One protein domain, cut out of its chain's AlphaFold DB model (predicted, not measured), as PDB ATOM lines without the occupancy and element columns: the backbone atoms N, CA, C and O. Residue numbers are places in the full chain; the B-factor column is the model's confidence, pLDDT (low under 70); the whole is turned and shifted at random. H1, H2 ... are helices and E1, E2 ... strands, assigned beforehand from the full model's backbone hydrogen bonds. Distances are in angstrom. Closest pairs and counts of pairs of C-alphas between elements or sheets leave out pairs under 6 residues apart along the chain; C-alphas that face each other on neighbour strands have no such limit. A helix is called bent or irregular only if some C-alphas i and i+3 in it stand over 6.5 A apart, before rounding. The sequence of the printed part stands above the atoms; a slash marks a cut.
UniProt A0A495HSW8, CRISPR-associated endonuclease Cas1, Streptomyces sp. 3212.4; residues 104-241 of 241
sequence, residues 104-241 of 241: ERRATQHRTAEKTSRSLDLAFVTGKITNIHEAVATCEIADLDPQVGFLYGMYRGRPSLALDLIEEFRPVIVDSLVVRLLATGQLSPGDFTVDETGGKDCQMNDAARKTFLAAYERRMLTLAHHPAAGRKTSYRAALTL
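Overview. This is residues 104 to 241 of the 241 residues of the protein "CRISPR-associated endonuclease Cas1" of Streptomyces sp. 3212.4 (UniProt A0A495HSW8). A long straight helical arm, H1b, runs through the domain, and H3 and H4 slant beside it so that the three make a loose triangular core, in which H1b and H4 are only close. At one end of H1b, H1a turns off about perpendicular and the small hairpin E1 and E2 sits by its first residues; towards the other end, H2 packs across H1b, while the hairpin E3 and E4 and the short H5 follow H4. The printed part has 138 residues with five named helices and four named strands, in the order H1 H2 H3 E1 E2 H4 E3 E4 H5, and the class is mostly helix. Both two-stranded sheets are antiparallel. The whole is only just compact, close to loose, with a radius of gyration of the C-alphas of 16.7 A and spans of 45 by 37 by 27 A.

Arrangement. H1, residues 104 to 141, was assigned as one helix by its hydrogen bonds, but is bent: C-alphas 115 and 118 are 8.5 A apart. Its arms, H1a, residues 104 to 115, and H1b, residues 118 to 141, stand about perpendicular at 87 degrees. H2, residues 160 to 167, touches H1b's residues 131 to 139 alone, opposite ways at a steep tilt of 60 degrees; the closest C-alphas, of Ala 135 and Ala 162, are 4.9 A apart. H3, residues 170 to 183, touches H1b's residues 120 to 131 alone, closest at the C-alphas of Gly 127 and Val 174, 5.3 A, opposite ways at a shallow tilt of 34.6 degrees, only just short of steep. E1, residues 192 to 194, and E2, residues 202 to 204, form an antiparallel hairpin, with N 193 and O 203 2.8 A apart, within hydrogen-bond range. H4, residues 206 to 220, touches H3, opposite ways at a steep tilt of 48 degrees; the C-alphas of Ile 173 and Arg 219 are closest, 6.6 A. E3, residues 223 to 226, and E4, residues 231 to 234, form another antiparallel hairpin, with N 224 and O 233 within hydrogen-bond range at 2.9 A. H5, residues 235 to 239, and H4 only just touch, with 3 pairs of C-alphas within 8 A, closest at Met 220 and Tyr 235, 5.0 A. Every O i to N i+4 pair is within hydrogen-bond range in H1b, H4 and H5, against 7 of 8 in H1a, 3 of 4 in H2 and 7 of 10 in H3.

Along the chain. H1a begins at C-alpha 104, (-35.458, 43.636, -13.845), and H1b, 34.8 A long, ends at C-alpha 141, (-51.198, 3.298, -27.826). H3 measures 18.2 A and H4 20.9 A; H5 ends at C-alpha 239, (-44.163, 10.072, -23.102).

Size, cuts and confidence. The C-alphas farthest apart, of Thr 197 and Gly 230, are 52.4 A apart. The printed part has no cut, and the link from H1 to H2, residues 142 to 159, is long. Mean pLDDT of the printed part is 75.3; 35 residues are under 70, among them 104 to 120, 152 to 157 and 194 to 201.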
ATOM      1  N   GLU A 104     -34.607  43.341 -12.691       46.16
ATOM      2  CA  GLU A 104     -35.458  43.636 -13.845       46.16
ATOM      3  C   GLU A 104     -36.416  42.497 -14.184       46.16
ATOM      4  O   GLU A 104     -37.593  42.752 -14.399       46.16
ATOM      5  N   ARG A 105     -35.970  41.233 -14.169       47.91
ATOM      6  CA  ARG A 105     -36.866  40.093 -14.440       47.91
ATOM      7  C   ARG A 105     -37.946  39.961 -13.376       47.91
ATOM      8  O   ARG A 105     -39.076  39.646 -13.717       47.91
ATOM      9  N   ARG A 106     -37.623  40.247 -12.112       53.47
ATOM     10  CA  ARG A 106     -38.594  40.260 -11.008       53.47
ATOM     11  C   ARG A 106     -39.549  41.440 -11.115       53.47
ATOM     12  O   ARG A 106     -40.749  41.263 -10.979       53.47
ATOM     13  N   ALA A 107     -39.045  42.630 -11.426       58.00
ATOM     14  CA  ALA A 107     -39.871  43.809 -11.659       58.00
ATOM     15  C   ALA A 107     -40.787  43.629 -12.880       58.00
ATOM     16  O   ALA A 107     -41.914  44.114 -12.874       58.00
ATOM     17  N   THR A 108     -40.325  42.932 -13.920       58.84
ATOM     18  CA  THR A 108     -41.146  42.532 -15.068       58.84
ATOM     19  C   THR A 108     -42.157  41.470 -14.652       58.84
ATOM     20  O   THR A 108     -43.331  41.642 -14.935       58.84
ATOM     21  N   GLN A 109     -41.759  40.444 -13.893       59.81
ATOM     22  CA  GLN A 109     -42.672  39.430 -13.355       59.81
ATOM     23  C   GLN A 109     -43.790  40.053 -12.509       59.81
ATOM     24  O   GLN A 109     -44.949  39.718 -12.724       59.81
ATOM     25  N   HIS A 110     -43.472  40.975 -11.596       60.00
ATOM     26  CA  HIS A 110     -44.461  41.679 -10.774       60.00
ATOM     27  C   HIS A 110     -45.390  42.555 -11.628       60.00
ATOM     28  O   HIS A 110     -46.606  42.441 -11.510       60.00
ATOM     29  N   ARG A 111     -44.841  43.344 -12.564       62.03
ATOM     30  CA  ARG A 111     -45.643  44.173 -13.485       62.03
ATOM     31  C   ARG A 111     -46.544  43.348 -14.408       62.03
ATOM     32  O   ARG A 111     -47.655  43.771 -14.717       62.03
ATOM     33  N   THR A 112     -46.079  42.186 -14.864       55.84
ATOM     34  CA  THR A 112     -46.876  41.249 -15.665       55.84
ATOM     35  C   THR A 112     -47.933  40.568 -14.796       55.84
ATOM     36  O   THR A 112     -49.086  40.507 -15.197       55.84
ATOM     37  N   ALA A 113     -47.611  40.126 -13.580       57.38
ATOM     38  CA  ALA A 113     -48.591  39.512 -12.679       57.38
ATOM     39  C   ALA A 113     -49.789  40.439 -12.389       57.38
ATOM     40  O   ALA A 113     -50.926  39.972 -12.356       57.38
ATOM     41  N   GLU A 114     -49.553  41.748 -12.268       58.94
ATOM     42  CA  GLU A 114     -50.601  42.756 -12.043       58.94
ATOM     43  C   GLU A 114     -51.528  42.977 -13.251       58.94
ATOM     44  O   GLU A 114     -52.703  43.285 -13.067       58.94
ATOM     45  N   LYS A 115     -51.040  42.807 -14.489       53.50
ATOM     46  CA  LYS A 115     -51.828  43.031 -15.722       53.50
ATOM     47  C   LYS A 115     -52.364  41.756 -16.372       53.50
ATOM     48  O   LYS A 115     -53.202  41.833 -17.264       53.50
ATOM     49  N   THR A 116     -51.824  40.594 -16.016       54.03
ATOM     50  CA  THR A 116     -51.866  39.385 -16.862       54.03
ATOM     51  C   THR A 116     -52.337  38.152 -16.097       54.03
ATOM     52  O   THR A 116     -52.325  37.074 -16.669       54.03
ATOM     53  N   SER A 117     -52.755  38.259 -14.829       61.94
ATOM     54  CA  SER A 117     -53.088  37.081 -14.004       61.94
ATOM     55  C   SER A 117     -53.994  36.080 -14.734       61.94
ATOM     56  O   SER A 117     -53.604  34.935 -14.928       61.94
ATOM     57  N   ARG A 118     -55.114  36.544 -15.300       62.41
ATOM     58  CA  ARG A 118     -56.055  35.686 -16.044       62.41
ATOM     59  C   ARG A 118     -55.505  35.129 -17.364       62.41
ATOM     60  O   ARG A 118     -55.814  33.996 -17.720       62.41
ATOM     61  N   SER A 119     -54.690  35.892 -18.090       65.88
ATOM     62  CA  SER A 119     -54.103  35.459 -19.366       65.88
ATOM     63  C   SER A 119     -52.934  34.490 -19.181       65.88
ATOM     64  O   SER A 119     -52.793  33.536 -19.948       65.88
ATOM     65  N   LEU A 120     -52.145  34.668 -18.117       69.50
ATOM     66  CA  LEU A 120     -51.172  33.677 -17.656       69.50
ATOM     67  C   LEU A 120     -51.883  32.373 -17.304       69.50
ATOM     68  O   LEU A 120     -51.527  31.324 -17.844       69.50
ATOM     69  N   ASP A 121     -52.908  32.451 -16.455       73.56
ATOM     70  CA  ASP A 121     -53.673  31.290 -16.003       73.56
ATOM     71  C   ASP A 121     -54.219  30.493 -17.191       73.56
ATOM     72  O   ASP A 121     -54.039  29.275 -17.254       73.56
ATOM     73  N   LEU A 122     -54.794  31.170 -18.189       74.00
ATOM     74  CA  LEU A 122     -55.327  30.505 -19.373       74.00
ATOM     75  C   LEU A 122     -54.245  29.838 -20.232       74.00
ATOM     76  O   LEU A 122     -54.471  28.743 -20.751       74.00
ATOM     77  N   ALA A 123     -53.076  30.459 -20.393       71.50
ATOM     78  CA  ALA A 123     -51.969  29.859 -21.138       71.50
ATOM     79  C   ALA A 123     -51.468  28.573 -20.463       71.50
ATOM     80  O   ALA A 123     -51.277  27.555 -21.134       71.50
ATOM     81  N   PHE A 124     -51.343  28.582 -19.132       79.19
ATOM     82  CA  PHE A 124     -51.025  27.379 -18.365       79.19
ATOM     83  C   PHE A 124     -52.126  26.325 -18.474       79.19
ATOM     84  O   PHE A 124     -51.821  25.159 -18.708       79.19
ATOM     85  N   VAL A 125     -53.399  26.699 -18.331       77.56
ATOM     86  CA  VAL A 125     -54.531  25.762 -18.439       77.56
ATOM     87  C   VAL A 125     -54.584  25.126 -19.825       77.56
ATOM     88  O   VAL A 125     -54.693  23.907 -19.931       77.56
ATOM     89  N   THR A 126     -54.429  25.925 -20.879       72.50
ATOM     90  CA  THR A 126     -54.433  25.443 -22.265       72.50
ATOM     91  C   THR A 126     -53.306  24.444 -22.489       72.50
ATOM     92  O   THR A 126     -53.557  23.345 -22.978       72.50
ATOM     93  N   GLY A 127     -52.089  24.768 -22.049       67.12
ATOM     94  CA  GLY A 127     -50.965  23.843 -22.149       67.12
ATOM     95  C   GLY A 127     -51.172  22.552 -21.364       67.12
ATOM     96  O   GLY A 127     -50.856  21.483 -21.877       67.12
ATOM     97  N   LYS A 128     -51.759  22.616 -20.164       78.38
ATOM     98  CA  LYS A 128     -52.091  21.419 -19.375       78.38
ATOM     99  C   LYS A 128     -53.084  20.524 -20.109       78.38
ATOM    100  O   LYS A 128     -52.848  19.326 -20.186       78.38
ATOM    101  N   ILE A 129     -54.148  21.095 -20.674       73.81
ATOM    102  CA  ILE A 129     -55.157  20.340 -21.430       73.81
ATOM    103  C   ILE A 129     -54.515  19.658 -22.642       73.81
ATOM    104  O   ILE A 129     -54.721  18.465 -22.850       73.81
ATOM    105  N   THR A 130     -53.693  20.379 -23.412       69.56
ATOM    106  CA  THR A 130     -53.003  19.798 -24.573       69.56
ATOM    107  C   THR A 130     -52.068  18.657 -24.167       69.56
ATOM    108  O   THR A 130     -52.052  17.622 -24.825       69.56
ATOM    109  N   ASN A 131     -51.348  18.803 -23.052       75.38
ATOM    110  CA  ASN A 131     -50.443  17.768 -22.551       75.38
ATOM    111  C   ASN A 131     -51.204  16.525 -22.052       75.38
ATOM    112  O   ASN A 131     -50.793  15.401 -22.317       75.38
ATOM    113  N   ILE A 132     -52.358  16.708 -21.402       81.12
ATOM    114  CA  ILE A 132     -53.224  15.592 -20.990       81.12
ATOM    115  C   ILE A 132     -53.736  14.817 -22.209       81.12
ATOM    116  O   ILE A 132     -53.768  13.592 -22.165       81.12
ATOM    117  N   HIS A 133     -54.112  15.491 -23.299       73.44
ATOM    118  CA  HIS A 133     -54.551  14.799 -24.517       73.44
ATOM    119  C   HIS A 133     -53.445  13.917 -25.120       73.44
ATOM    120  O   HIS A 133     -53.732  12.802 -25.547       73.44
ATOM    121  N   GLU A 134     -52.190  14.376 -25.108       77.31
ATOM    122  CA  GLU A 134     -51.033  13.570 -25.537       77.31
ATOM    123  C   GLU A 134     -50.837  12.341 -24.636       77.31
ATOM    124  O   GLU A 134     -50.602  11.235 -25.126       77.31
ATOM    125  N   ALA A 135     -50.989  12.506 -23.320       77.75
ATOM    126  CA  ALA A 135     -50.888  11.403 -22.365       77.75
ATOM    127  C   ALA A 135     -52.028  10.381 -22.523       77.75
ATOM    128  O   ALA A 135     -51.775   9.183 -22.472       77.75
ATOM    129  N   VAL A 136     -53.263  10.828 -22.781       71.81
ATOM    130  CA  VAL A 136     -54.394   9.929 -23.080       71.81
ATOM    131  C   VAL A 136     -54.107   9.102 -24.328       71.81
ATOM    132  O   VAL A 136     -54.190   7.879 -24.267       71.81
ATOM    133  N   ALA A 137     -53.704   9.748 -25.428       69.62
ATOM    134  CA  ALA A 137     -53.356   9.044 -26.661       69.62
ATOM    135  C   ALA A 137     -52.202   8.049 -26.447       69.62
ATOM    136  O   ALA A 137     -52.195   6.962 -27.014       69.62
ATOM    137  N   THR A 138     -51.239   8.398 -25.594       75.12
ATOM    138  CA  THR A 138     -50.116   7.520 -25.252       75.12
ATOM    139  C   THR A 138     -50.558   6.294 -24.455       75.12
ATOM    140  O   THR A 138     -50.133   5.187 -24.778       75.12
ATOM    141  N   CYS A 139     -51.438   6.464 -23.464       75.25
ATOM    142  CA  CYS A 139     -52.040   5.340 -22.747       75.25
ATOM    143  C   CYS A 139     -52.755   4.389 -23.712       75.25
ATOM    144  O   CYS A 139     -52.529   3.187 -23.648       75.25
ATOM    145  N   GLU A 140     -53.557   4.927 -24.636       76.12
ATOM    146  CA  GLU A 140     -54.280   4.128 -25.631       76.12
ATOM    147  C   GLU A 140     -53.327   3.350 -26.551       76.12
ATOM    148  O   GLU A 140     -53.550   2.171 -26.802       76.12
ATOM    149  N   ILE A 141     -52.231   3.966 -27.010       75.38
ATOM    150  CA  ILE A 141     -51.198   3.298 -27.826       75.38
ATOM    151  C   ILE A 141     -50.488   2.179 -27.048       75.38
ATOM    152  O   ILE A 141     -50.049   1.198 -27.645       75.38
ATOM    153  N   ALA A 142     -50.357   2.332 -25.731       76.75
ATOM    154  CA  ALA A 142     -49.733   1.358 -24.843       76.75
ATOM    155  C   ALA A 142     -50.714   0.298 -24.299       76.75
ATOM    156  O   ALA A 142     -50.327  -0.473 -23.420       76.75
ATOM    157  N   ASP A 143     -51.964   0.264 -24.785       82.50
ATOM    158  CA  ASP A 143     -53.053  -0.594 -24.285       82.50
ATOM    159  C   ASP A 143     -53.336  -0.424 -22.770       82.50
ATOM    160  O   ASP A 143     -53.752  -1.355 -22.075       82.50
ATOM    161  N   LEU A 144     -53.125   0.783 -22.236       80.44
ATOM    162  CA  LEU A 144     -53.424   1.152 -20.849       80.44
ATOM    163  C   LEU A 144     -54.769   1.883 -20.754       80.44
ATOM    164  O   LEU A 144     -55.066   2.747 -21.577       80.44
ATOM    165  N   ASP A 145     -55.559   1.607 -19.708       82.50
ATOM    166  CA  ASP A 145     -56.801   2.349 -19.433       82.50
ATOM    167  C   ASP A 145     -56.476   3.739 -18.847       82.50
ATOM    168  O   ASP A 145     -56.021   3.830 -17.699       82.50
ATOM    169  N   PRO A 146     -56.751   4.845 -19.569       79.88
ATOM    170  CA  PRO A 146     -56.433   6.185 -19.095       79.88
ATOM    171  C   PRO A 146     -57.166   6.575 -17.803       79.88
ATOM    172  O   PRO A 146     -56.765   7.538 -17.153       79.88
ATOM    173  N   GLN A 147     -58.251   5.893 -17.424       78.75
ATOM    174  CA  GLN A 147     -59.054   6.229 -16.242       78.75
ATOM    175  C   GLN A 147     -58.490   5.649 -14.939       78.75
ATOM    176  O   GLN A 147     -58.828   6.153 -13.860       78.75
ATOM    177  N   VAL A 148     -57.619   4.640 -15.023       79.81
ATOM    178  CA  VAL A 148     -57.089   3.898 -13.869       79.81
ATOM    179  C   VAL A 148     -55.782   4.528 -13.383       79.81
ATOM    180  O   VAL A 148     -54.691   4.101 -13.747       79.81
ATOM    181  N   GLY A 149     -55.903   5.576 -12.567       76.69
ATOM    182  CA  GLY A 149     -54.765   6.264 -11.945       76.69
ATOM    183  C   GLY A 149     -54.269   5.587 -10.662       76.69
ATOM    184  O   GLY A 149     -55.026   4.924  -9.951       76.69
ATOM    185  N   PHE A 150     -52.994   5.799 -10.360       77.81
ATOM    186  CA  PHE A 150     -52.285   5.409  -9.147       77.81
ATOM    187  C   PHE A 150     -52.112   6.571  -8.155       77.81
ATOM    188  O   PHE A 150     -52.138   6.331  -6.948       77.81
ATOM    189  N   LEU A 151     -51.939   7.815  -8.628       73.44
ATOM    190  CA  LEU A 151     -51.793   9.007  -7.775       73.44
ATOM    191  C   LEU A 151     -53.106   9.793  -7.688       73.44
ATOM    192  O   LEU A 151     -53.551  10.150  -6.593       73.44
ATOM    193  N   TYR A 152     -53.760  10.041  -8.821       68.06
ATOM    194  CA  TYR A 152     -55.090  10.636  -8.866       68.06
ATOM    195  C   TYR A 152     -56.175   9.590  -8.595       68.06
ATOM    196  O   TYR A 152     -56.233   8.533  -9.219       68.06
ATOM    197  N   GLY A 153     -57.095   9.920  -7.682       61.81
ATOM    198  CA  GLY A 153     -58.244   9.066  -7.385       61.81
ATOM    199  C   GLY A 153     -59.107   8.801  -8.625       61.81
ATOM    200  O   GLY A 153     -59.346   9.702  -9.432       61.81
ATOM    201  N   MET A 154     -59.605   7.570  -8.746       58.81
ATOM    202  CA  MET A 154     -60.433   7.133  -9.870       58.81
ATOM    203  C   MET A 154     -61.814   7.799  -9.826       58.81
ATOM    204  O   MET A 154     -62.617   7.545  -8.928       58.81
ATOM    205  N   TYR A 155     -62.111   8.627 -10.827       67.00
ATOM    206  CA  TYR A 155     -63.434   9.211 -11.043       67.00
ATOM    207  C   TYR A 155     -63.895   8.936 -12.470       67.00
ATOM    208  O   TYR A 155     -63.124   9.072 -13.419       67.00
ATOM    209  N   ARG A 156     -65.176   8.592 -12.634       62.56
ATOM    210  CA  ARG A 156     -65.762   8.300 -13.947       62.56
ATOM    211  C   ARG A 156     -65.563   9.479 -14.905       62.56
ATOM    212  O   ARG A 156     -65.979  10.594 -14.601       62.56
ATOM    213  N   GLY A 157     -64.957   9.212 -16.061       66.38
ATOM    214  CA  GLY A 157     -64.703  10.219 -17.097       66.38
ATOM    215  C   GLY A 157     -63.485  11.117 -16.851       66.38
ATOM    216  O   GLY A 157     -63.223  11.998 -17.666       66.38
ATOM    217  N   ARG A 158     -62.722  10.907 -15.768       72.81
ATOM    218  CA  ARG A 158     -61.418  11.551 -15.567       72.81
ATOM    219  C   ARG A 158     -60.312  10.610 -16.063       72.81
ATOM    220  O   ARG A 158     -60.256   9.477 -15.589       72.81
ATOM    221  N   PRO A 159     -59.407  11.064 -16.947       74.56
ATOM    222  CA  PRO A 159     -58.266  10.264 -17.369       74.56
ATOM    223  C   PRO A 159     -57.168  10.306 -16.291       74.56
ATOM    224  O   PRO A 159     -56.156  10.989 -16.434       74.56
ATOM    225  N   SER A 160     -57.416   9.644 -15.159       72.75
ATOM    226  CA  SER A 160     -56.569   9.698 -13.962       72.75
ATOM    227  C   SER A 160     -55.142   9.200 -14.219       72.75
ATOM    228  O   SER A 160     -54.205   9.829 -13.749       72.75
ATOM    229  N   LEU A 161     -54.958   8.157 -15.033       76.75
ATOM    230  CA  LEU A 161     -53.629   7.666 -15.410       76.75
ATOM    231  C   LEU A 161     -52.878   8.671 -16.289       76.75
ATOM    232  O   LEU A 161     -51.692   8.902 -16.098       76.75
ATOM    233  N   ALA A 162     -53.574   9.311 -17.232       79.12
ATOM    234  CA  ALA A 162     -52.963  10.343 -18.065       79.12
ATOM    235  C   ALA A 162     -52.545  11.569 -17.234       79.12
ATOM    236  O   ALA A 162     -51.537  12.205 -17.529       79.12
ATOM    237  N   LEU A 163     -53.314  11.900 -16.189       72.00
ATOM    238  CA  LEU A 163     -52.965  12.950 -15.232       72.00
ATOM    239  C   LEU A 163     -51.751  12.575 -14.378       72.00
ATOM    240  O   LEU A 163     -50.927  13.446 -14.121       72.00
ATOM    241  N   ASP A 164     -51.630  11.310 -13.975       79.88
ATOM    242  CA  ASP A 164     -50.443  10.823 -13.271       79.88
ATOM    243  C   ASP A 164     -49.205  10.949 -14.159       79.88
ATOM    244  O   ASP A 164     -48.237  11.583 -13.761       79.88
ATOM    245  N   LEU A 165     -49.268  10.420 -15.387       81.06
ATOM    246  CA  LEU A 165     -48.145  10.405 -16.329       81.06
ATOM    247  C   LEU A 165     -47.644  11.797 -16.701       81.06
ATOM    248  O   LEU A 165     -46.473  11.969 -17.023       81.06
ATOM    249  N   ILE A 166     -48.535  12.787 -16.750       83.56
ATOM    250  CA  ILE A 166     -48.182  14.112 -17.250       83.56
ATOM    251  C   ILE A 166     -47.558  15.007 -16.182       83.56
ATOM    252  O   ILE A 166     -46.979  16.042 -16.530       83.56
ATOM    253  N   GLU A 167     -47.664  14.649 -14.902       80.44
ATOM    254  CA  GLU A 167     -47.257  15.518 -13.801       80.44
ATOM    255  C   GLU A 167     -45.743  15.786 -13.831       80.44
ATOM    256  O   GLU A 167     -45.324  16.940 -13.704       80.44
ATOM    257  N   GLU A 168     -44.916  14.786 -14.156       79.94
ATOM    258  CA  GLU A 168     -43.466  14.946 -14.328       79.94
ATOM    259  C   GLU A 168     -43.099  15.799 -15.553       79.94
ATOM    260  O   GLU A 168     -42.065  16.476 -15.574       79.94
ATOM    261  N   PHE A 169     -43.946  15.806 -16.582       82.88
ATOM    262  CA  PHE A 169     -43.682  16.509 -17.838       82.88
ATOM    263  C   PHE A 169     -44.213  17.945 -17.852       82.88
ATOM    264  O   PHE A 169     -43.792  18.749 -18.691       82.88
ATOM    265  N   ARG A 170     -45.103  18.320 -16.927       83.06
ATOM    266  CA  ARG A 170     -45.713  19.659 -16.886       83.06
ATOM    267  C   ARG A 170     -44.695  20.799 -16.758       83.06
ATOM    268  O   ARG A 170     -44.757  21.700 -17.601       83.06
ATOM    269  N   PRO A 171     -43.717  20.769 -15.830       85.94
ATOM    270  CA  PRO A 171     -42.734  21.849 -15.718       85.94
ATOM    271  C   PRO A 171     -41.876  21.999 -16.983       85.94
ATOM    272  O   PRO A 171     -41.588  23.106 -17.453       85.94
ATOM    273  N   VAL A 172     -41.475  20.866 -17.567       86.81
ATOM    274  CA  VAL A 172     -40.519  20.825 -18.680       86.81
ATOM    275  C   VAL A 172     -41.169  21.037 -20.047       86.81
ATOM    276  O   VAL A 172     -40.522  21.611 -20.920       86.81
ATOM    277  N   ILE A 173     -42.431  20.670 -20.257       86.25
ATOM    278  CA  ILE A 173     -43.132  20.880 -21.534       86.25
ATOM    279  C   ILE A 173     -43.963  22.158 -21.486       86.25
ATOM    280  O   ILE A 173     -43.734  23.060 -22.289       86.25
ATOM    281  N   VAL A 174     -44.900  22.249 -20.543       86.38
ATOM    282  CA  VAL A 174     -45.939  23.286 -20.529       86.38
ATOM    283  C   VAL A 174     -45.443  24.559 -19.865       86.38
ATOM    284  O   VAL A 174     -45.462  25.624 -20.484       86.38
ATOM    285  N   ASP A 175     -44.963  24.467 -18.627       84.69
ATOM    286  CA  ASP A 175     -44.721  25.667 -17.828       84.69
ATOM    287  C   ASP A 175     -43.558  26.483 -18.402       84.69
ATOM    288  O   ASP A 175     -43.668  27.692 -18.618       84.69
ATOM    289  N   SER A 176     -42.462  25.805 -18.757       88.44
ATOM    290  CA  SER A 176     -41.325  26.446 -19.425       88.44
ATOM    291  C   SER A 176     -41.684  27.047 -20.792       88.44
ATOM    292  O   SER A 176     -41.138  28.090 -21.163       88.44
ATOM    293  N   LEU A 177     -42.612  26.435 -21.539       86.75
ATOM    294  CA  LEU A 177     -43.083  26.957 -22.820       86.75
ATOM    295  C   LEU A 177     -43.872  28.249 -22.626       86.75
ATOM    296  O   LEU A 177     -43.574  29.233 -23.302       86.75
ATOM    297  N   VAL A 178     -44.842  28.251 -21.710       86.12
ATOM    298  CA  VAL A 178     -45.679  29.420 -21.409       86.12
ATOM    299  C   VAL A 178     -44.803  30.584 -20.960       86.12
ATOM    300  O   VAL A 178     -44.850  31.653 -21.568       86.12
ATOM    301  N   VAL A 179     -43.915  30.355 -19.984       85.00
ATOM    302  CA  VAL A 179     -42.968  31.374 -19.500       85.00
ATOM    303  C   VAL A 179     -42.122  31.929 -20.644       85.00
ATOM    304  O   VAL A 179     -41.948  33.142 -20.748       85.00
ATOM    305  N   ARG A 180     -41.627  31.070 -21.545       86.62
ATOM    306  CA  ARG A 180     -40.844  31.503 -22.708       86.62
ATOM    307  C   ARG A 180     -41.664  32.350 -23.680       86.62
ATOM    308  O   ARG A 180     -41.153  33.355 -24.172       86.62
ATOM    309  N   LEU A 181     -42.898  31.958 -23.990       86.81
ATOM    310  CA  LEU A 181     -43.756  32.686 -24.931       86.81
ATOM    311  C   LEU A 181     -44.056  34.101 -24.439       86.81
ATOM    312  O   LEU A 181     -43.981  35.046 -25.221       86.81
ATOM    313  N   LEU A 182     -44.286  34.251 -23.138       84.94
ATOM    314  CA  LEU A 182     -44.515  35.546 -22.504       84.94
ATOM    315  C   LEU A 182     -43.234  36.377 -22.433       84.94
ATOM    316  O   LEU A 182     -43.225  37.543 -22.814       84.94
ATOM    317  N   ALA A 183     -42.125  35.771 -21.997       82.81
ATOM    318  CA  ALA A 183     -40.843  36.462 -21.874       82.81
ATOM    319  C   ALA A 183     -40.292  36.949 -23.225       82.81
ATOM    320  O   ALA A 183     -39.557  37.930 -23.269       82.81
ATOM    321  N   THR A 184     -40.636  36.265 -24.320       86.38
ATOM    322  CA  THR A 184     -40.239  36.647 -25.686       86.38
ATOM    323  C   THR A 184     -41.265  37.528 -26.399       86.38
ATOM    324  O   THR A 184     -41.021  37.922 -27.535       86.38
ATOM    325  N   GLY A 185     -42.404  37.831 -25.765       86.00
ATOM    326  CA  GLY A 185     -43.481  38.624 -26.363       86.00
ATOM    327  C   GLY A 185     -44.225  37.931 -27.511       86.00
ATOM    328  O   GLY A 185     -44.973  38.591 -28.220       86.00
ATOM    329  N   GLN A 186     -44.038  36.620 -27.705       85.62
ATOM    330  CA  GLN A 186     -44.814  35.832 -28.677       85.62
ATOM    331  C   GLN A 186     -46.274  35.667 -28.251       85.62
ATOM    332  O   GLN A 186     -47.133  35.440 -29.096       85.62
ATOM    333  N   LEU A 187     -46.537  35.752 -26.947       86.56
ATOM    334  CA  LEU A 187     -47.867  35.935 -26.385       86.56
ATOM    335  C   LEU A 187     -47.832  37.135 -25.447       86.56
ATOM    336  O   LEU A 187     -46.895  37.295 -24.660       86.56
ATOM    337  N   SER A 188     -48.867  37.957 -25.513       84.69
ATOM    338  CA  SER A 188     -49.031  39.162 -24.714       84.69
ATOM    339  C   SER A 188     -50.404  39.180 -24.036       84.69
ATOM    340  O   SER A 188     -51.308  38.468 -24.464       84.69
ATOM    341  N   PRO A 189     -50.616  40.009 -23.001       81.56
ATOM    342  CA  PRO A 189     -51.919  40.105 -22.345       81.56
ATOM    343  C   PRO A 189     -53.041  40.542 -23.302       81.56
ATOM    344  O   PRO A 189     -54.180  40.139 -23.110       81.56
ATOM    345  N   GLY A 190     -52.712  41.336 -24.330       82.94
ATOM    346  CA  GLY A 190     -53.670  41.809 -25.335       82.94
ATOM    347  C   GLY A 190     -54.160  40.717 -26.287       82.94
ATOM    348  O   GLY A 190     -55.131  40.924 -27.007       82.94
ATOM    349  N   ASP A 191     -53.529  39.542 -26.267       83.31
ATOM    350  CA  ASP A 191     -53.957  38.397 -27.065       83.31
ATOM    351  C   ASP A 191     -55.106  37.595 -26.436       83.31
ATOM    352  O   ASP A 191     -55.583  36.607 -27.006       83.31
ATOM    353  N   PHE A 192     -55.543  38.018 -25.252       82.56
ATOM    354  CA  PHE A 192     -56.551  37.346 -24.460       82.56
ATOM    355  C   PHE A 192     -57.764  38.250 -24.292       82.56
ATOM    356  O   PHE A 192     -57.648  39.393 -23.849       82.56
ATOM    357  N   THR A 193     -58.939  37.726 -24.614       75.19
ATOM    358  CA  THR A 193     -60.209  38.377 -24.320       75.19
ATOM    359  C   THR A 193     -60.640  37.996 -22.909       75.19
ATOM    360  O   THR A 193     -60.512  36.847 -22.484       75.19
ATOM    361  N   VAL A 194     -61.102  38.985 -22.150       69.00
ATOM    362  CA  VAL A 194     -61.662  38.808 -20.810       69.00
ATOM    363  C   VAL A 194     -63.007  39.511 -20.831       69.00
ATOM    364  O   VAL A 194     -63.053  40.705 -21.114       69.00
ATOM    365  N   ASP A 195     -64.089  38.780 -20.580       62.66
ATOM    366  CA  ASP A 195     -65.424  39.377 -20.537       62.66
ATOM    367  C   ASP A 195     -65.534  40.340 -19.333       62.66
ATOM    368  O   ASP A 195     -65.164  40.002 -18.200       62.66
ATOM    369  N   GLU A 196     -66.006  41.567 -19.576       56.78
ATOM    370  CA  GLU A 196     -66.067  42.661 -18.593       56.78
ATOM    371  C   GLU A 196     -67.101  42.405 -17.480       56.78
ATOM    372  O   GLU A 196     -67.083  43.057 -16.437       56.78
ATOM    373  N   THR A 197     -67.961  41.399 -17.641       55.72
ATOM    374  CA  THR A 197     -69.005  41.015 -16.676       55.72
ATOM    375  C   THR A 197     -68.502  40.236 -15.452       55.72
ATOM    376  O   THR A 197     -69.295  39.787 -14.627       55.72
ATOM    377  N   GLY A 198     -67.186  40.070 -15.280       49.06
ATOM    378  CA  GLY A 198     -66.625  39.322 -14.146       49.06
ATOM    379  C   GLY A 198     -66.828  37.804 -14.251       49.06
ATOM    380  O   GLY A 198     -66.567  37.078 -13.289       49.06
ATOM    381  N   GLY A 199     -67.261  37.329 -15.424       45.00
ATOM    382  CA  GLY A 199     -67.371  35.921 -15.783       45.00
ATOM    383  C   GLY A 199     -66.007  35.266 -16.013       45.00
ATOM    384  O   GLY A 199     -65.037  35.902 -16.416       45.00
ATOM    385  N   LYS A 200     -65.943  33.967 -15.725       52.09
ATOM    386  CA  LYS A 200     -64.755  33.098 -15.678       52.09
ATOM    387  C   LYS A 200     -64.026  32.862 -17.010       52.09
ATOM    388  O   LYS A 200     -63.095  32.061 -17.030       52.09
ATOM    389  N   ASP A 201     -64.379  33.548 -18.086       59.91
ATOM    390  CA  ASP A 201     -63.960  33.134 -19.421       59.91
ATOM    391  C   ASP A 201     -62.910  34.097 -19.979       59.91
ATOM    392  O   ASP A 201     -63.191  35.030 -20.726       59.91
ATOM    393  N   CYS A 202     -61.659  33.861 -19.577       70.56
ATOM    394  CA  CYS A 202     -60.516  34.337 -20.343       70.56
ATOM    395  C   CYS A 202     -60.362  33.418 -21.561       70.56
ATOM    396  O   CYS A 202     -60.314  32.198 -21.396       70.56
ATOM    397  N   GLN A 203     -60.278  33.971 -22.771       71.62
ATOM    398  CA  GLN A 203     -60.082  33.203 -24.004       71.62
ATOM    399  C   GLN A 203     -58.879  33.733 -24.787       71.62
ATOM    400  O   GLN A 203     -58.627  34.932 -24.811       71.62
ATOM    401  N   MET A 204     -58.116  32.848 -25.438       79.12
ATOM    402  CA  MET A 204     -57.110  33.272 -26.418       79.12
ATOM    403  C   MET A 204     -57.806  33.616 -27.726       79.12
ATOM    404  O   MET A 204     -58.645  32.846 -28.195       79.12
ATOM    405  N   ASN A 205     -57.393  34.709 -28.362       80.19
ATOM    406  CA  ASN A 205     -57.773  34.950 -29.745       80.19
ATOM    407  C   ASN A 205     -57.171  33.873 -30.680       80.19
ATOM    408  O   ASN A 205     -56.229  33.151 -30.329       80.19
ATOM    409  N   ASP A 206     -57.696  33.771 -31.902       75.44
ATOM    410  CA  ASP A 206     -57.274  32.737 -32.855       75.44
ATOM    411  C   ASP A 206     -55.788  32.811 -33.236       75.44
ATOM    412  O   ASP A 206     -55.151  31.778 -33.471       75.44
ATOM    413  N   ALA A 207     -55.220  34.015 -33.301       78.38
ATOM    414  CA  ALA A 207     -53.815  34.214 -33.650       78.38
ATOM    415  C   ALA A 207     -52.886  33.689 -32.544       78.38
ATOM    416  O   ALA A 207     -51.934  32.950 -32.822       78.38
ATOM    417  N   ALA A 208     -53.196  33.991 -31.284       79.56
ATOM    418  CA  ALA A 208     -52.474  33.482 -30.129       79.56
ATOM    419  C   ALA A 208     -52.650  31.983 -29.950       79.56
ATOM    420  O   ALA A 208     -51.664  31.291 -29.705       79.56
ATOM    421  N   ARG A 209     -53.856  31.449 -30.169       76.31
ATOM    422  CA  ARG A 209     -54.086  30.001 -30.142       76.31
ATOM    423  C   ARG A 209     -53.210  29.277 -31.169       76.31
ATOM    424  O   ARG A 209     -52.554  28.297 -30.825       76.31
ATOM    425  N   LYS A 210     -53.139  29.771 -32.411       75.50
ATOM    426  CA  LYS A 210     -52.253  29.211 -33.451       75.50
ATOM    427  C   LYS A 210     -50.776  29.316 -33.062       75.50
ATOM    428  O   LYS A 210     -50.032  28.351 -33.229       75.50
ATOM    429  N   THR A 211     -50.364  30.455 -32.511       81.12
ATOM    430  CA  THR A 211     -48.983  30.693 -32.055       81.12
ATOM    431  C   THR A 211     -48.592  29.740 -30.929       81.12
ATOM    432  O   THR A 211     -47.533  29.110 -30.987       81.12
ATOM    433  N   PHE A 212     -49.470  29.579 -29.938       81.75
ATOM    434  CA  PHE A 212     -49.294  28.657 -28.825       81.75
ATOM    435  C   PHE A 212     -49.148  27.217 -29.320       81.75
ATOM    436  O   PHE A 212     -48.149  26.571 -29.009       81.75
ATOM    437  N   LEU A 213     -50.086  26.736 -30.144       74.56
ATOM    438  CA  LEU A 213     -50.066  25.369 -30.674       74.56
ATOM    439  C   LEU A 213     -48.804  25.099 -31.505       74.56
ATOM    440  O   LEU A 213     -48.136  24.091 -31.301       74.56
ATOM    441  N   ALA A 214     -48.398  26.028 -32.373       77.56
ATOM    442  CA  ALA A 214     -47.167  25.883 -33.150       77.56
ATOM    443  C   ALA A 214     -45.906  25.857 -32.264       77.56
ATOM    444  O   ALA A 214     -44.919  25.180 -32.563       77.56
ATOM    445  N   ALA A 215     -45.891  26.617 -31.168       82.06
ATOM    446  CA  ALA A 215     -44.789  26.596 -30.215       82.06
ATOM    447  C   ALA A 215     -44.785  25.327 -29.348       82.06
ATOM    448  O   ALA A 215     -43.703  24.825 -29.035       82.06
ATOM    449  N   TYR A 216     -45.965  24.805 -29.013       79.12
ATOM    450  CA  TYR A 216     -46.157  23.537 -28.321       79.12
ATOM    451  C   TYR A 216     -45.666  22.361 -29.168       79.12
ATOM    452  O   TYR A 216     -44.815  21.608 -28.709       79.12
ATOM    453  N   GLU A 217     -46.061  22.278 -30.441       82.44
ATOM    454  CA  GLU A 217     -45.577  21.241 -31.364       82.44
ATOM    455  C   GLU A 217     -44.050  21.252 -31.495       82.44
ATOM    456  O   GLU A 217     -43.383  20.223 -31.371       82.44
ATOM    457  N   ARG A 218     -43.449  22.440 -31.642       86.25
ATOM    458  CA  ARG A 218     -41.982  22.575 -31.636       86.25
ATOM    459  C   ARG A 218     -41.364  22.137 -30.307       86.25
ATOM    460  O   ARG A 218     -40.265  21.580 -30.300       86.25
ATOM    461  N   ARG A 219     -42.036  22.390 -29.178       88.62
ATOM    462  CA  ARG A 219     -41.574  21.934 -27.862       88.62
ATOM    463  C   ARG A 219     -41.612  20.413 -27.787       88.62
ATOM    464  O   ARG A 219     -40.594  19.842 -27.426       88.62
ATOM    465  N   MET A 220     -42.691  19.769 -28.219       80.06
ATOM    466  CA  MET A 220     -42.840  18.308 -28.228       80.06
ATOM    467  C   MET A 220     -41.755  17.590 -29.042       80.06
ATOM    468  O   MET A 220     -41.307  16.509 -28.662       80.06
ATOM    469  N   LEU A 221     -41.273  18.214 -30.121       86.38
ATOM    470  CA  LEU A 221     -40.183  17.699 -30.960       86.38
ATOM    471  C   LEU A 221     -38.773  17.989 -30.413       86.38
ATOM    472  O   LEU A 221     -37.786  17.511 -30.972       86.38
ATOM    473  N   THR A 222     -38.646  18.758 -29.328       88.50
ATOM    474  CA  THR A 222     -37.342  19.088 -28.737       88.50
ATOM    475  C   THR A 222     -36.669  17.830 -28.187       88.50
ATOM    476  O   THR A 222     -37.260  17.119 -27.379       88.50
ATOM    477  N   LEU A 223     -35.420  17.584 -28.596       88.62
ATOM    478  CA  LEU A 223     -34.620  16.465 -28.098       88.62
ATOM    479  C   LEU A 223     -34.057  16.767 -26.703       88.62
ATOM    480  O   LEU A 223     -33.297  17.722 -26.528       88.62
ATOM    481  N   ALA A 224     -34.368  15.908 -25.738       86.94
ATOM    482  CA  ALA A 224     -33.825  15.920 -24.387       86.94
ATOM    483  C   ALA A 224     -33.206  14.557 -24.051       86.94
ATOM    484  O   ALA A 224     -33.536  13.541 -24.661       86.94
ATOM    485  N   HIS A 225     -32.263  14.525 -23.108       85.88
ATOM    486  CA  HIS A 225     -31.705  13.261 -22.629       85.88
ATOM    487  C   HIS A 225     -32.727  12.559 -21.728       85.88
ATOM    488  O   HIS A 225     -33.105  13.116 -20.698       85.88
ATOM    489  N   HIS A 226     -33.156  11.351 -22.101       83.81
ATOM    490  CA  HIS A 226     -34.114  10.576 -21.317       83.81
ATOM    491  C   HIS A 226     -33.380   9.728 -20.264       83.81
ATOM    492  O   HIS A 226     -32.583   8.867 -20.653       83.81
ATOM    493  N   PRO A 227     -33.629   9.923 -18.952       79.31
ATOM    494  CA  PRO A 227     -32.870   9.259 -17.889       79.31
ATOM    495  C   PRO A 227     -32.919   7.733 -17.978       79.31
ATOM    496  O   PRO A 227     -31.880   7.086 -17.909       79.31
ATOM    497  N   ALA A 228     -34.108   7.167 -18.203       78.06
ATOM    498  CA  ALA A 228     -34.298   5.716 -18.233       78.06
ATOM    499  C   ALA A 228     -33.865   5.072 -19.560       78.06
ATOM    500  O   ALA A 228     -33.502   3.902 -19.586       78.06
ATOM    501  N   ALA A 229     -33.871   5.828 -20.664       77.81
ATOM    502  CA  ALA A 229     -33.546   5.277 -21.985       77.81
ATOM    503  C   ALA A 229     -32.070   5.471 -22.371       77.81
ATOM    504  O   ALA A 229     -31.640   4.949 -23.398       77.81
ATOM    505  N   GLY A 230     -31.304   6.258 -21.603       85.12
ATOM    506  CA  GLY A 230     -29.873   6.498 -21.834       85.12
ATOM    507  C   GLY A 230     -29.540   7.181 -23.166       85.12
ATOM    508  O   GLY A 230     -28.401   7.129 -23.625       85.12
ATOM    509  N   ARG A 231     -30.529   7.791 -23.830       84.19
ATOM    510  CA  ARG A 231     -30.386   8.408 -25.155       84.19
ATOM    511  C   ARG A 231     -31.200   9.687 -25.264       84.19
ATOM    512  O   ARG A 231     -32.098   9.947 -24.465       84.19
ATOM    513  N   LYS A 232     -30.898  10.490 -26.287       88.38
ATOM    514  CA  LYS A 232     -31.725  11.650 -26.632       88.38
ATOM    515  C   LYS A 232     -33.019  11.184 -27.299       88.38
ATOM    516  O   LYS A 232     -32.977  10.412 -28.256       88.38
ATOM    517  N   THR A 233     -34.151  11.670 -26.809       87.06
ATOM    518  CA  THR A 233     -35.482  11.429 -27.378       87.06
ATOM    519  C   THR A 233     -36.232  12.755 -27.437       87.06
ATOM    520  O   THR A 233     -35.899  13.693 -26.710       87.06
ATOM    521  N   SER A 234     -37.213  12.874 -28.330       89.75
ATOM    522  CA  SER A 234     -38.139  14.006 -28.269       89.75
ATOM    523  C   SER A 234     -39.045  13.860 -27.047       89.75
ATOM    524  O   SER A 234     -39.286  12.735 -26.605       89.75
ATOM    525  N   TYR A 235     -39.593  14.958 -26.523       85.56
ATOM    526  CA  TYR A 235     -40.594  14.865 -25.453       85.56
ATOM    527  C   TYR A 235     -41.804  14.020 -25.870       85.56
ATOM    528  O   TYR A 235     -42.289  13.233 -25.069       85.56
ATOM    529  N   ARG A 236     -42.223  14.089 -27.143       84.25
ATOM    530  CA  ARG A 236     -43.288  13.224 -27.678       84.25
ATOM    531  C   ARG A 236     -42.947  11.737 -27.574       84.25
ATOM    532  O   ARG A 236     -43.782  10.957 -27.150       84.25
ATOM    533  N   ALA A 237     -41.718  11.351 -27.914       83.25
ATOM    534  CA  ALA A 237     -41.277   9.965 -27.765       83.25
ATOM    535  C   ALA A 237     -41.005   9.583 -26.302       83.25
ATOM    536  O   ALA A 237     -41.081   8.414 -25.958       83.25
ATOM    537  N   ALA A 238     -40.650  10.541 -25.443       84.38
ATOM    538  CA  ALA A 238     -40.427  10.292 -24.021       84.38
ATOM    539  C   ALA A 238     -41.717   9.916 -23.281       84.38
ATOM    540  O   ALA A 238     -41.649   9.126 -22.356       84.38
ATOM    541  N   LEU A 239     -42.874  10.443 -23.699       79.31
ATOM    542  CA  LEU A 239     -44.163  10.072 -23.102       79.31
ATOM    543  C   LEU A 239     -44.506   8.591 -23.318       79.31
ATOM    544  O   LEU A 239     -45.201   8.006 -22.499       79.31
ATOM    545  N   THR A 240     -44.023   7.997 -24.413       74.00
ATOM    546  CA  THR A 240     -44.345   6.621 -24.831       74.00
ATOM    547  C   THR A 240     -43.341   5.561 -24.359       74.00
ATOM    548  O   THR A 240     -43.506   4.394 -24.704       74.00
ATOM    549  N   LEU A 241     -42.250   5.956 -23.694       64.88
ATOM    550  CA  LEU A 241     -41.128   5.080 -23.314       64.88
ATOM    551  C   LEU A 241     -41.182   4.700 -21.837       64.88
ATOM    552  O   LEU A 241     -40.809   3.543 -21.547       64.88
TER     553      LEU A 241